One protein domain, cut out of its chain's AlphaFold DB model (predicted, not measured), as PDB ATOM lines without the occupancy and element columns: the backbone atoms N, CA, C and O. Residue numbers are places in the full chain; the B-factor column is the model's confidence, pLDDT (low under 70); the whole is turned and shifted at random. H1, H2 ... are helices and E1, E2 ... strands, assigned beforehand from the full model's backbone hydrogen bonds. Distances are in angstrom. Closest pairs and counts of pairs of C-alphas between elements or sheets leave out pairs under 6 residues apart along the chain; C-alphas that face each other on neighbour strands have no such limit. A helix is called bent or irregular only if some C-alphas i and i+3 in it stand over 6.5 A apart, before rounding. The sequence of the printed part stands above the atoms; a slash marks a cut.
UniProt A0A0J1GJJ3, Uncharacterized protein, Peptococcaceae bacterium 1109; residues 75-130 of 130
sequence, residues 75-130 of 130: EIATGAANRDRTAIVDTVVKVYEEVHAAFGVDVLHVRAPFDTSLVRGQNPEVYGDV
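Overview. This is residues 75 to 130 of the 130 residues of an uncharacterized protein of Peptococcaceae bacterium 1109 (UniProt A0A0J1GJJ3). A small two-stranded hairpin, E1 and E2, covers a helical hairpin in which short H1 packs on the first part of long H2. The far part of H2 runs on past the sheet, and after E2 the last residues, 121 to 130, fold back. The printed part has 56 residues, in the order H1, H2, E1, E2, mixed in class, with an antiparallel sheet. It is compact, with a radius of gyration of the C-alphas of 10.7 A and spans of 30 by 22 by 16 A.

Along the chain. E1 is residues 109 to 111 and E2 residues 117 to 120, ending at C-alpha 120 (-48.761, -34.406, 16.364). H2, residues 85 to 103, is 24.9 A long. H1, residues 75 to 82, begins at C-alpha 75 (-36.444, -25.776, 11.705).

Arrangement. E1 and E2 are antiparallel; N 110 and O 119 are 2.9 A apart, within hydrogen-bond range. The closest C-alphas of H2 and E2, Arg 85 and Leu 118, are 6.1 A apart. H1 touches H2, with residues 85 to 92 of H2 alone; the closest C-alphas, Ile 76 and Ile 88, are 5.7 A apart. They run opposite ways at a steep tilt of 43 degrees. H2 has a kink of 26 degrees near residue 92 and is irregular, with C-alphas 87 and 90 7.7 A apart. Every O i to N i+4 pair is within hydrogen-bond range in H1, and 13 of 15 in H2.

Size, cuts and confidence. The farthest C-alphas, Ala 102 and Phe 114, are 30.7 A apart. The printed part has no cut, and its three links are tight. Residue 130 alone has pLDDT under 70.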
ATOM      1  N   GLU A  75     -35.303 -26.436  11.059       91.44
ATOM      2  CA  GLU A  75     -36.444 -25.776  11.705       91.44
ATOM      3  C   GLU A  75     -37.091 -26.685  12.759       91.44
ATOM      4  O   GLU A  75     -37.312 -26.261  13.894       91.44
ATOM      5  N   ILE A  76     -37.310 -27.960  12.419       91.12
ATOM      6  CA  ILE A  76     -37.909 -28.952  13.320       91.12
ATOM      7  C   ILE A  76     -36.947 -29.291  14.457       91.12
ATOM      8  O   ILE A  76     -37.351 -29.290  15.618       91.12
ATOM      9  N   ALA A  77     -35.670 -29.528  14.148       90.31
ATOM     10  CA  ALA A  77     -34.656 -29.835  15.154       90.31
ATOM     11  C   ALA A  77     -34.479 -28.684  16.161       90.31
ATOM     12  O   ALA A  77     -34.438 -28.911  17.371       90.31
ATOM     13  N   THR A  78     -34.429 -27.441  15.671       90.06
ATOM     14  CA  THR A  78     -34.273 -26.246  16.514       90.06
ATOM     15  C   THR A  78     -35.526 -25.988  17.348       90.06
ATOM     16  O   THR A  78     -35.421 -25.744  18.551       90.06
ATOM     17  N   GLY A  79     -36.718 -26.093  16.755       89.88
ATOM     18  CA  GLY A  79     -37.971 -25.930  17.491       89.88
ATOM     19  C   GLY A  79     -38.188 -27.024  18.536       89.88
ATOM     20  O   GLY A  79     -38.603 -26.723  19.653       89.88
ATOM     21  N   ALA A  80     -37.813 -28.273  18.245       89.62
ATOM     22  CA  ALA A  80     -37.857 -29.360  19.221       89.62
ATOM     23  C   ALA A  80     -36.883 -29.140  20.390       89.62
ATOM     24  O   ALA A  80     -37.261 -29.336  21.548       89.62
ATOM     25  N   ALA A  81     -35.658 -28.680  20.111       89.31
ATOM     26  CA  ALA A  81     -34.667 -28.355  21.138       89.31
ATOM     27  C   ALA A  81     -35.122 -27.197  22.043       89.31
ATOM     28  O   ALA A  81     -34.979 -27.272  23.264       89.31
ATOM     29  N   ASN A  82     -35.733 -26.167  21.452       91.31
ATOM     30  CA  ASN A  82     -36.236 -24.991  22.166       91.31
ATOM     31  C   ASN A  82     -37.639 -25.183  22.764       91.31
ATOM     32  O   ASN A  82     -38.120 -24.304  23.475       91.31
ATOM     33  N   ARG A  83     -38.296 -26.320  22.491       89.75
ATOM     34  CA  ARG A  83     -39.710 -26.580  22.825       89.75
ATOM     35  C   ARG A  83     -40.663 -25.526  22.247       89.75
ATOM     36  O   ARG A  83     -41.721 -25.253  22.811       89.75
ATOM     37  N   ASP A  84     -40.292 -24.946  21.112       91.25
ATOM     38  CA  ASP A  84     -41.068 -23.927  20.421       91.25
ATOM     39  C   ASP A  84     -42.057 -24.594  19.464       91.25
ATOM     40  O   ASP A  84     -41.788 -24.805  18.280       91.25
ATOM     41  N   ARG A  85     -43.220 -24.966  20.010       90.69
ATOM     42  CA  ARG A  85     -44.320 -25.566  19.244       90.69
ATOM     43  C   ARG A  85     -44.776 -24.651  18.109       90.69
ATOM     44  O   ARG A  85     -45.044 -25.122  17.006       90.69
ATOM     45  N   THR A  86     -44.905 -23.358  18.392       90.75
ATOM     46  CA  THR A  86     -45.407 -22.362  17.439       90.75
ATOM     47  C   THR A  86     -44.521 -22.241  16.208       90.75
ATOM     48  O   THR A  86     -45.047 -22.057  15.118       90.75
ATOM     49  N   ALA A  87     -43.208 -22.428  16.358       89.50
ATOM     50  CA  ALA A  87     -42.272 -22.391  15.243       89.50
ATOM     51  C   ALA A  87     -42.351 -23.606  14.302       89.50
ATOM     52  O   ALA A  87     -41.899 -23.506  13.165       89.50
ATOM     53  N   ILE A  88     -42.885 -24.752  14.752       92.50
ATOM     54  CA  ILE A  88     -42.803 -26.013  13.990       92.50
ATOM     55  C   ILE A  88     -44.153 -26.629  13.623       92.50
ATOM     56  O   ILE A  88     -44.186 -27.521  12.778       92.50
ATOM     57  N   VAL A  89     -45.258 -26.208  14.251       93.88
ATOM     58  CA  VAL A  89     -46.564 -26.869  14.092       93.88
ATOM     59  C   VAL A  89     -47.036 -26.895  12.640       93.88
ATOM     60  O   VAL A  89     -47.382 -27.967  12.149       93.88
ATOM     61  N   ASP A  90     -46.960 -25.770  11.930       93.69
ATOM     62  CA  ASP A  90     -47.421 -25.674  10.542       93.69
ATOM     63  C   ASP A  90     -46.565 -26.539   9.609       93.69
ATOM     64  O   ASP A  90     -47.089 -27.260   8.759       93.69
ATOM     65  N   THR A  91     -45.245 -26.538   9.816       92.56
ATOM     66  CA  THR A  91     -44.311 -27.379   9.058       92.56
ATOM     67  C   THR A  91     -44.595 -28.861   9.292       92.56
ATOM     68  O   THR A  91     -44.673 -29.628   8.337       92.56
ATOM     69  N   VAL A  92     -44.794 -29.280  10.545       93.50
ATOM     70  CA  VAL A  92     -45.069 -30.685  10.884       93.50
ATOM     71  C   VAL A  92     -46.424 -31.141  10.338       93.50
ATOM     72  O   VAL A  92     -46.511 -32.253   9.823       93.50
ATOM     73  N   VAL A  93     -47.463 -30.303  10.415       94.50
ATOM     74  CA  VAL A  93     -48.790 -30.610   9.850       94.50
ATOM     75  C   VAL A  93     -48.706 -30.756   8.334       94.50
ATOM     76  O   VAL A  93     -49.161 -31.761   7.794       94.50
ATOM     77  N   LYS A  94     -48.040 -29.823   7.648       94.56
ATOM     78  CA  LYS A  94     -47.864 -29.899   6.195       94.56
ATOM     79  C   LYS A  94     -47.098 -31.152   5.773       94.56
ATOM     80  O   LYS A  94     -47.514 -31.858   4.858       94.56
ATOM     81  N   VAL A  95     -45.994 -31.458   6.458       93.31
ATOM     82  CA  VAL A  95     -45.228 -32.675   6.171       93.31
ATOM     83  C   VAL A  95     -46.078 -33.917   6.422       93.31
ATOM     84  O   VAL A  95     -46.041 -34.830   5.603       93.31
ATOM     85  N   TYR A  96     -46.864 -33.948   7.505       95.06
ATOM     86  CA  TYR A  96     -47.805 -35.033   7.777       95.06
ATOM     87  C   TYR A  96     -48.783 -35.246   6.618       95.06
ATOM     88  O   TYR A  96     -48.918 -36.377   6.161       95.06
ATOM     89  N   GLU A  97     -49.423 -34.191   6.113       95.19
ATOM     90  CA  GLU A  97     -50.368 -34.290   4.996       95.19
ATOM     91  C   GLU A  97     -49.708 -34.878   3.740       95.19
ATOM     92  O   GLU A  97     -50.261 -35.780   3.106       95.19
ATOM     93  N   GLU A  98     -48.489 -34.429   3.419       94.19
ATOM     94  CA  GLU A  98     -47.717 -34.929   2.277       94.19
ATOM     95  C   GLU A  98     -47.359 -36.418   2.434       94.19
ATOM     96  O   GLU A  98     -47.573 -37.214   1.514       94.19
ATOM     97  N   VAL A  99     -46.855 -36.833   3.604       93.19
ATOM     98  CA  VAL A  99     -46.460 -38.237   3.835       93.19
ATOM     99  C   VAL A  99     -47.658 -39.160   4.051       93.19
ATOM    100  O   VAL A  99     -47.593 -40.337   3.689       93.19
ATOM    101  N   HIS A 100     -48.767 -38.650   4.588       93.62
ATOM    102  CA  HIS A 100     -50.024 -39.382   4.684       93.62
ATOM    103  C   HIS A 100     -50.555 -39.691   3.283       93.62
ATOM    104  O   HIS A 100     -50.799 -40.855   2.963       93.62
ATOM    105  N   ALA A 101     -50.629 -38.679   2.413       93.75
ATOM    106  CA  ALA A 101     -51.090 -38.843   1.039       93.75
ATOM    107  C   ALA A 101     -50.171 -39.753   0.205       93.75
ATOM    108  O   ALA A 101     -50.654 -40.591  -0.556       93.75
ATOM    109  N   ALA A 102     -48.849 -39.614   0.349       91.69
ATOM    110  CA  ALA A 102     -47.893 -40.382  -0.446       91.69
ATOM    111  C   ALA A 102     -47.712 -41.828   0.045       91.69
ATOM    112  O   ALA A 102     -47.523 -42.742  -0.760       91.69
ATOM    113  N   PHE A 103     -47.724 -42.046   1.363       89.06
ATOM    114  CA  PHE A 103     -47.229 -43.291   1.961       89.06
ATOM    115  C   PHE A 103     -48.208 -43.977   2.918       89.06
ATOM    116  O   PHE A 103     -47.953 -45.130   3.297       89.06
ATOM    117  N   GLY A 104     -49.322 -43.320   3.258       88.69
ATOM    118  CA  GLY A 104     -50.313 -43.815   4.212       88.69
ATOM    119  C   GLY A 104     -49.813 -43.781   5.655       88.69
ATOM    120  O   GLY A 104     -50.087 -44.699   6.418       88.69
ATOM    121  N   VAL A 105     -49.000 -42.784   6.015       89.00
ATOM    122  CA  VAL A 105     -48.543 -42.602   7.400       89.00
ATOM    123  C   VAL A 105     -49.692 -42.044   8.235       89.00
ATOM    124  O   VAL A 105     -50.164 -40.941   7.981       89.00
ATOM    125  N   ASP A 106     -50.128 -42.786   9.249       91.31
ATOM    126  CA  ASP A 106     -51.236 -42.361  10.119       91.31
ATOM    127  C   ASP A 106     -50.790 -41.427  11.251       91.31
ATOM    128  O   ASP A 106     -51.583 -40.644  11.775       91.31
ATOM    129  N   VAL A 107     -49.515 -41.505  11.645       91.25
ATOM    130  CA  VAL A 107     -48.972 -40.786  12.802       91.25
ATOM    131  C   VAL A 107     -47.631 -40.162  12.451       91.25
ATOM    132  O   VAL A 107     -46.684 -40.865  12.102       91.25
ATOM    133  N   LEU A 108     -47.533 -38.845  12.633       93.06
ATOM    134  CA  LEU A 108     -46.268 -38.118  12.648       93.06
ATOM    135  C   LEU A 108     -46.190 -37.331  13.954       93.06
ATOM    136  O   LEU A 108     -46.969 -36.408  14.177       93.06
ATOM    137  N   HIS A 109     -45.271 -37.714  14.835       93.94
ATOM    138  CA  HIS A 109     -45.183 -37.154  16.180       93.94
ATOM    139  C   HIS A 109     -43.768 -36.647  16.454       93.94
ATOM    140  O   HIS A 109     -42.814 -37.422  16.476       93.94
ATOM    141  N   VAL A 110     -43.652 -35.342  16.693       92.31
ATOM    142  CA  VAL A 110     -42.431 -34.708  17.187       92.31
ATOM    143  C   VAL A 110     -42.521 -34.599  18.704       92.31
ATOM    144  O   VAL A 110     -43.457 -34.002  19.245       92.31
ATOM    145  N   ARG A 111     -41.533 -35.173  19.387       90.81
ATOM    146  CA  ARG A 111     -41.394 -35.117  20.844       90.81
ATOM    147  C   ARG A 111     -40.224 -34.221  21.234       90.81
ATOM    148  O   ARG A 111     -39.195 -34.197  20.562       90.81
ATOM    149  N   ALA A 112     -40.404 -33.479  22.316       85.06
ATOM    150  CA  ALA A 112     -39.354 -32.705  22.961       85.06
ATOM    151  C   ALA A 112     -38.509 -33.607  23.890       85.06
ATOM    152  O   ALA A 112     -38.907 -34.739  24.187       85.06
ATOM    153  N   PRO A 113     -37.354 -33.127  24.396       79.12
ATOM    154  CA  PRO A 113     -36.622 -33.828  25.451       79.12
ATOM    155  C   PRO A 113     -37.536 -34.191  26.634       79.12
ATOM    156  O   PRO A 113     -38.434 -33.417  26.965       79.12
ATOM    157  N   PHE A 114     -37.267 -35.324  27.292       79.94
ATOM    158  CA  PHE A 114     -38.116 -35.931  28.341       79.94
ATOM    159  C   PHE A 114     -39.458 -36.495  27.844       79.94
ATOM    160  O   PHE A 114     -40.402 -36.613  28.617       79.94
ATOM    161  N   ASP A 115     -39.517 -36.863  26.562       79.19
ATOM    162  CA  ASP A 115     -40.631 -37.585  25.929       79.19
ATOM    163  C   ASP A 115     -41.961 -36.815  25.856       79.19
ATOM    164  O   ASP A 115     -43.001 -37.365  25.498       79.19
ATOM    165  N   THR A 116     -41.927 -35.509  26.129       85.12
ATOM    166  CA  THR A 116     -43.111 -34.650  26.062       85.12
ATOM    167  C   THR A 116     -43.584 -34.492  24.619       85.12
ATOM    168  O   THR A 116     -42.808 -34.119  23.733       85.12
ATOM    169  N   SER A 117     -44.873 -34.733  24.381       89.06
ATOM    170  CA  SER A 117     -45.515 -34.509  23.088       89.06
ATOM    171  C   SER A 117     -45.468 -33.030  22.717       89.06
ATOM    172  O   SER A 117     -46.067 -32.197  23.397       89.06
ATOM    173  N   LEU A 118     -44.745 -32.691  21.647       90.81
ATOM    174  CA  LEU A 118     -44.609 -31.304  21.205       90.81
ATOM    175  C   LEU A 118     -45.609 -30.985  20.092       90.81
ATOM    176  O   LEU A 118     -46.370 -30.025  20.209       90.81
ATOM    177  N   VAL A 119     -45.628 -31.800  19.033       92.62
ATOM    178  CA  VAL A 119     -46.582 -31.681  17.920       92.62
ATOM    179  C   VAL A 119     -46.938 -33.052  17.365       92.62
ATOM    180  O   VAL A 119     -46.059 -33.861  17.072       92.62
ATOM    181  N   ARG A 120     -48.231 -33.276  17.132       93.94
ATOM    182  CA  ARG A 120     -48.761 -34.406  16.364       93.94
ATOM    183  C   ARG A 120     -49.329 -33.871  15.057       93.94
ATOM    184  O   ARG A 120     -50.285 -33.107  15.092       93.94
ATOM    185  N   GLY A 121     -48.764 -34.257  13.919       91.12
ATOM    186  CA  GLY A 121     -49.224 -33.774  12.614       91.12
ATOM    187  C   GLY A 121     -50.691 -34.121  12.348       91.12
ATOM    188  O   GLY A 121     -51.450 -33.275  11.894       91.12
ATOM    189  N   GLN A 122     -51.112 -35.325  12.741       92.31
ATOM    190  CA  GLN A 122     -52.482 -35.813  12.569       92.31
ATOM    191  C   GLN A 122     -53.507 -35.180  13.518       92.31
ATOM    192  O   GLN A 122     -54.708 -35.260  13.279       92.31
ATOM    193  N   ASN A 123     -53.054 -34.622  14.642       91.69
ATOM    194  CA  ASN A 123     -53.930 -33.981  15.615       91.69
ATOM    195  C   ASN A 123     -53.150 -32.906  16.384       91.69
ATOM    196  O   ASN A 123     -52.743 -33.139  17.528       91.69
ATOM    197  N   PRO A 124     -52.906 -31.743  15.761       90.62
ATOM    198  CA  PRO A 124     -52.039 -30.724  16.337       90.62
ATOM    199  C   PRO A 124     -52.597 -30.144  17.641       90.62
ATOM    200  O   PRO A 124     -51.828 -29.609  18.437       90.62
ATOM    201  N   GLU A 125     -53.904 -30.260  17.891       89.75
ATOM    202  CA  GLU A 125     -54.557 -29.797  19.121       89.75
ATOM    203  C   GLU A 125     -54.178 -30.631  20.355       89.75
ATOM    204  O   GLU A 125     -54.272 -30.140  21.478       89.75
ATOM    205  N   VAL A 126     -53.695 -31.865  20.166       88.12
ATOM    206  CA  VAL A 126     -53.263 -32.749  21.256       88.12
ATOM    207  C   VAL A 126     -51.748 -32.650  21.435       88.12
ATOM    208  O   VAL A 126     -50.978 -33.133  20.602       88.12
ATOM    209  N   TYR A 127     -51.320 -32.027  22.534       87.38
ATOM    210  CA  TYR A 127     -49.911 -31.817  22.881       87.38
ATOM    211  C   TYR A 127     -49.707 -31.709  24.402       87.38
ATOM    212  O   TYR A 127     -50.651 -31.478  25.156       87.38
ATOM    213  N   GLY A 128     -48.454 -31.833  24.849       79.88
ATOM    214  CA  GLY A 128     -48.040 -31.646  26.243       79.88
ATOM    215  C   GLY A 128     -48.181 -32.873  27.150       79.88
ATOM    216  O   GLY A 128     -47.832 -32.783  28.325       79.88
ATOM    217  N   ASP A 129     -48.657 -34.004  26.631       84.06
ATOM    218  CA  ASP A 129     -48.700 -35.279  27.349       84.06
ATOM    219  C   ASP A 129     -47.356 -36.029  27.296       84.06
ATOM    220  O   ASP A 129     -46.503 -35.750  26.445       84.06
ATOM    221  N   VAL A 130     -47.160 -36.945  28.253       68.62
ATOM    222  CA  VAL A 130     -45.952 -37.776  28.422       68.62
ATOM    223  C   VAL A 130     -46.269 -39.210  28.028       68.62
ATOM    224  O   VAL A 130     -47.227 -39.762  28.613       68.62
TER     225      VAL A 130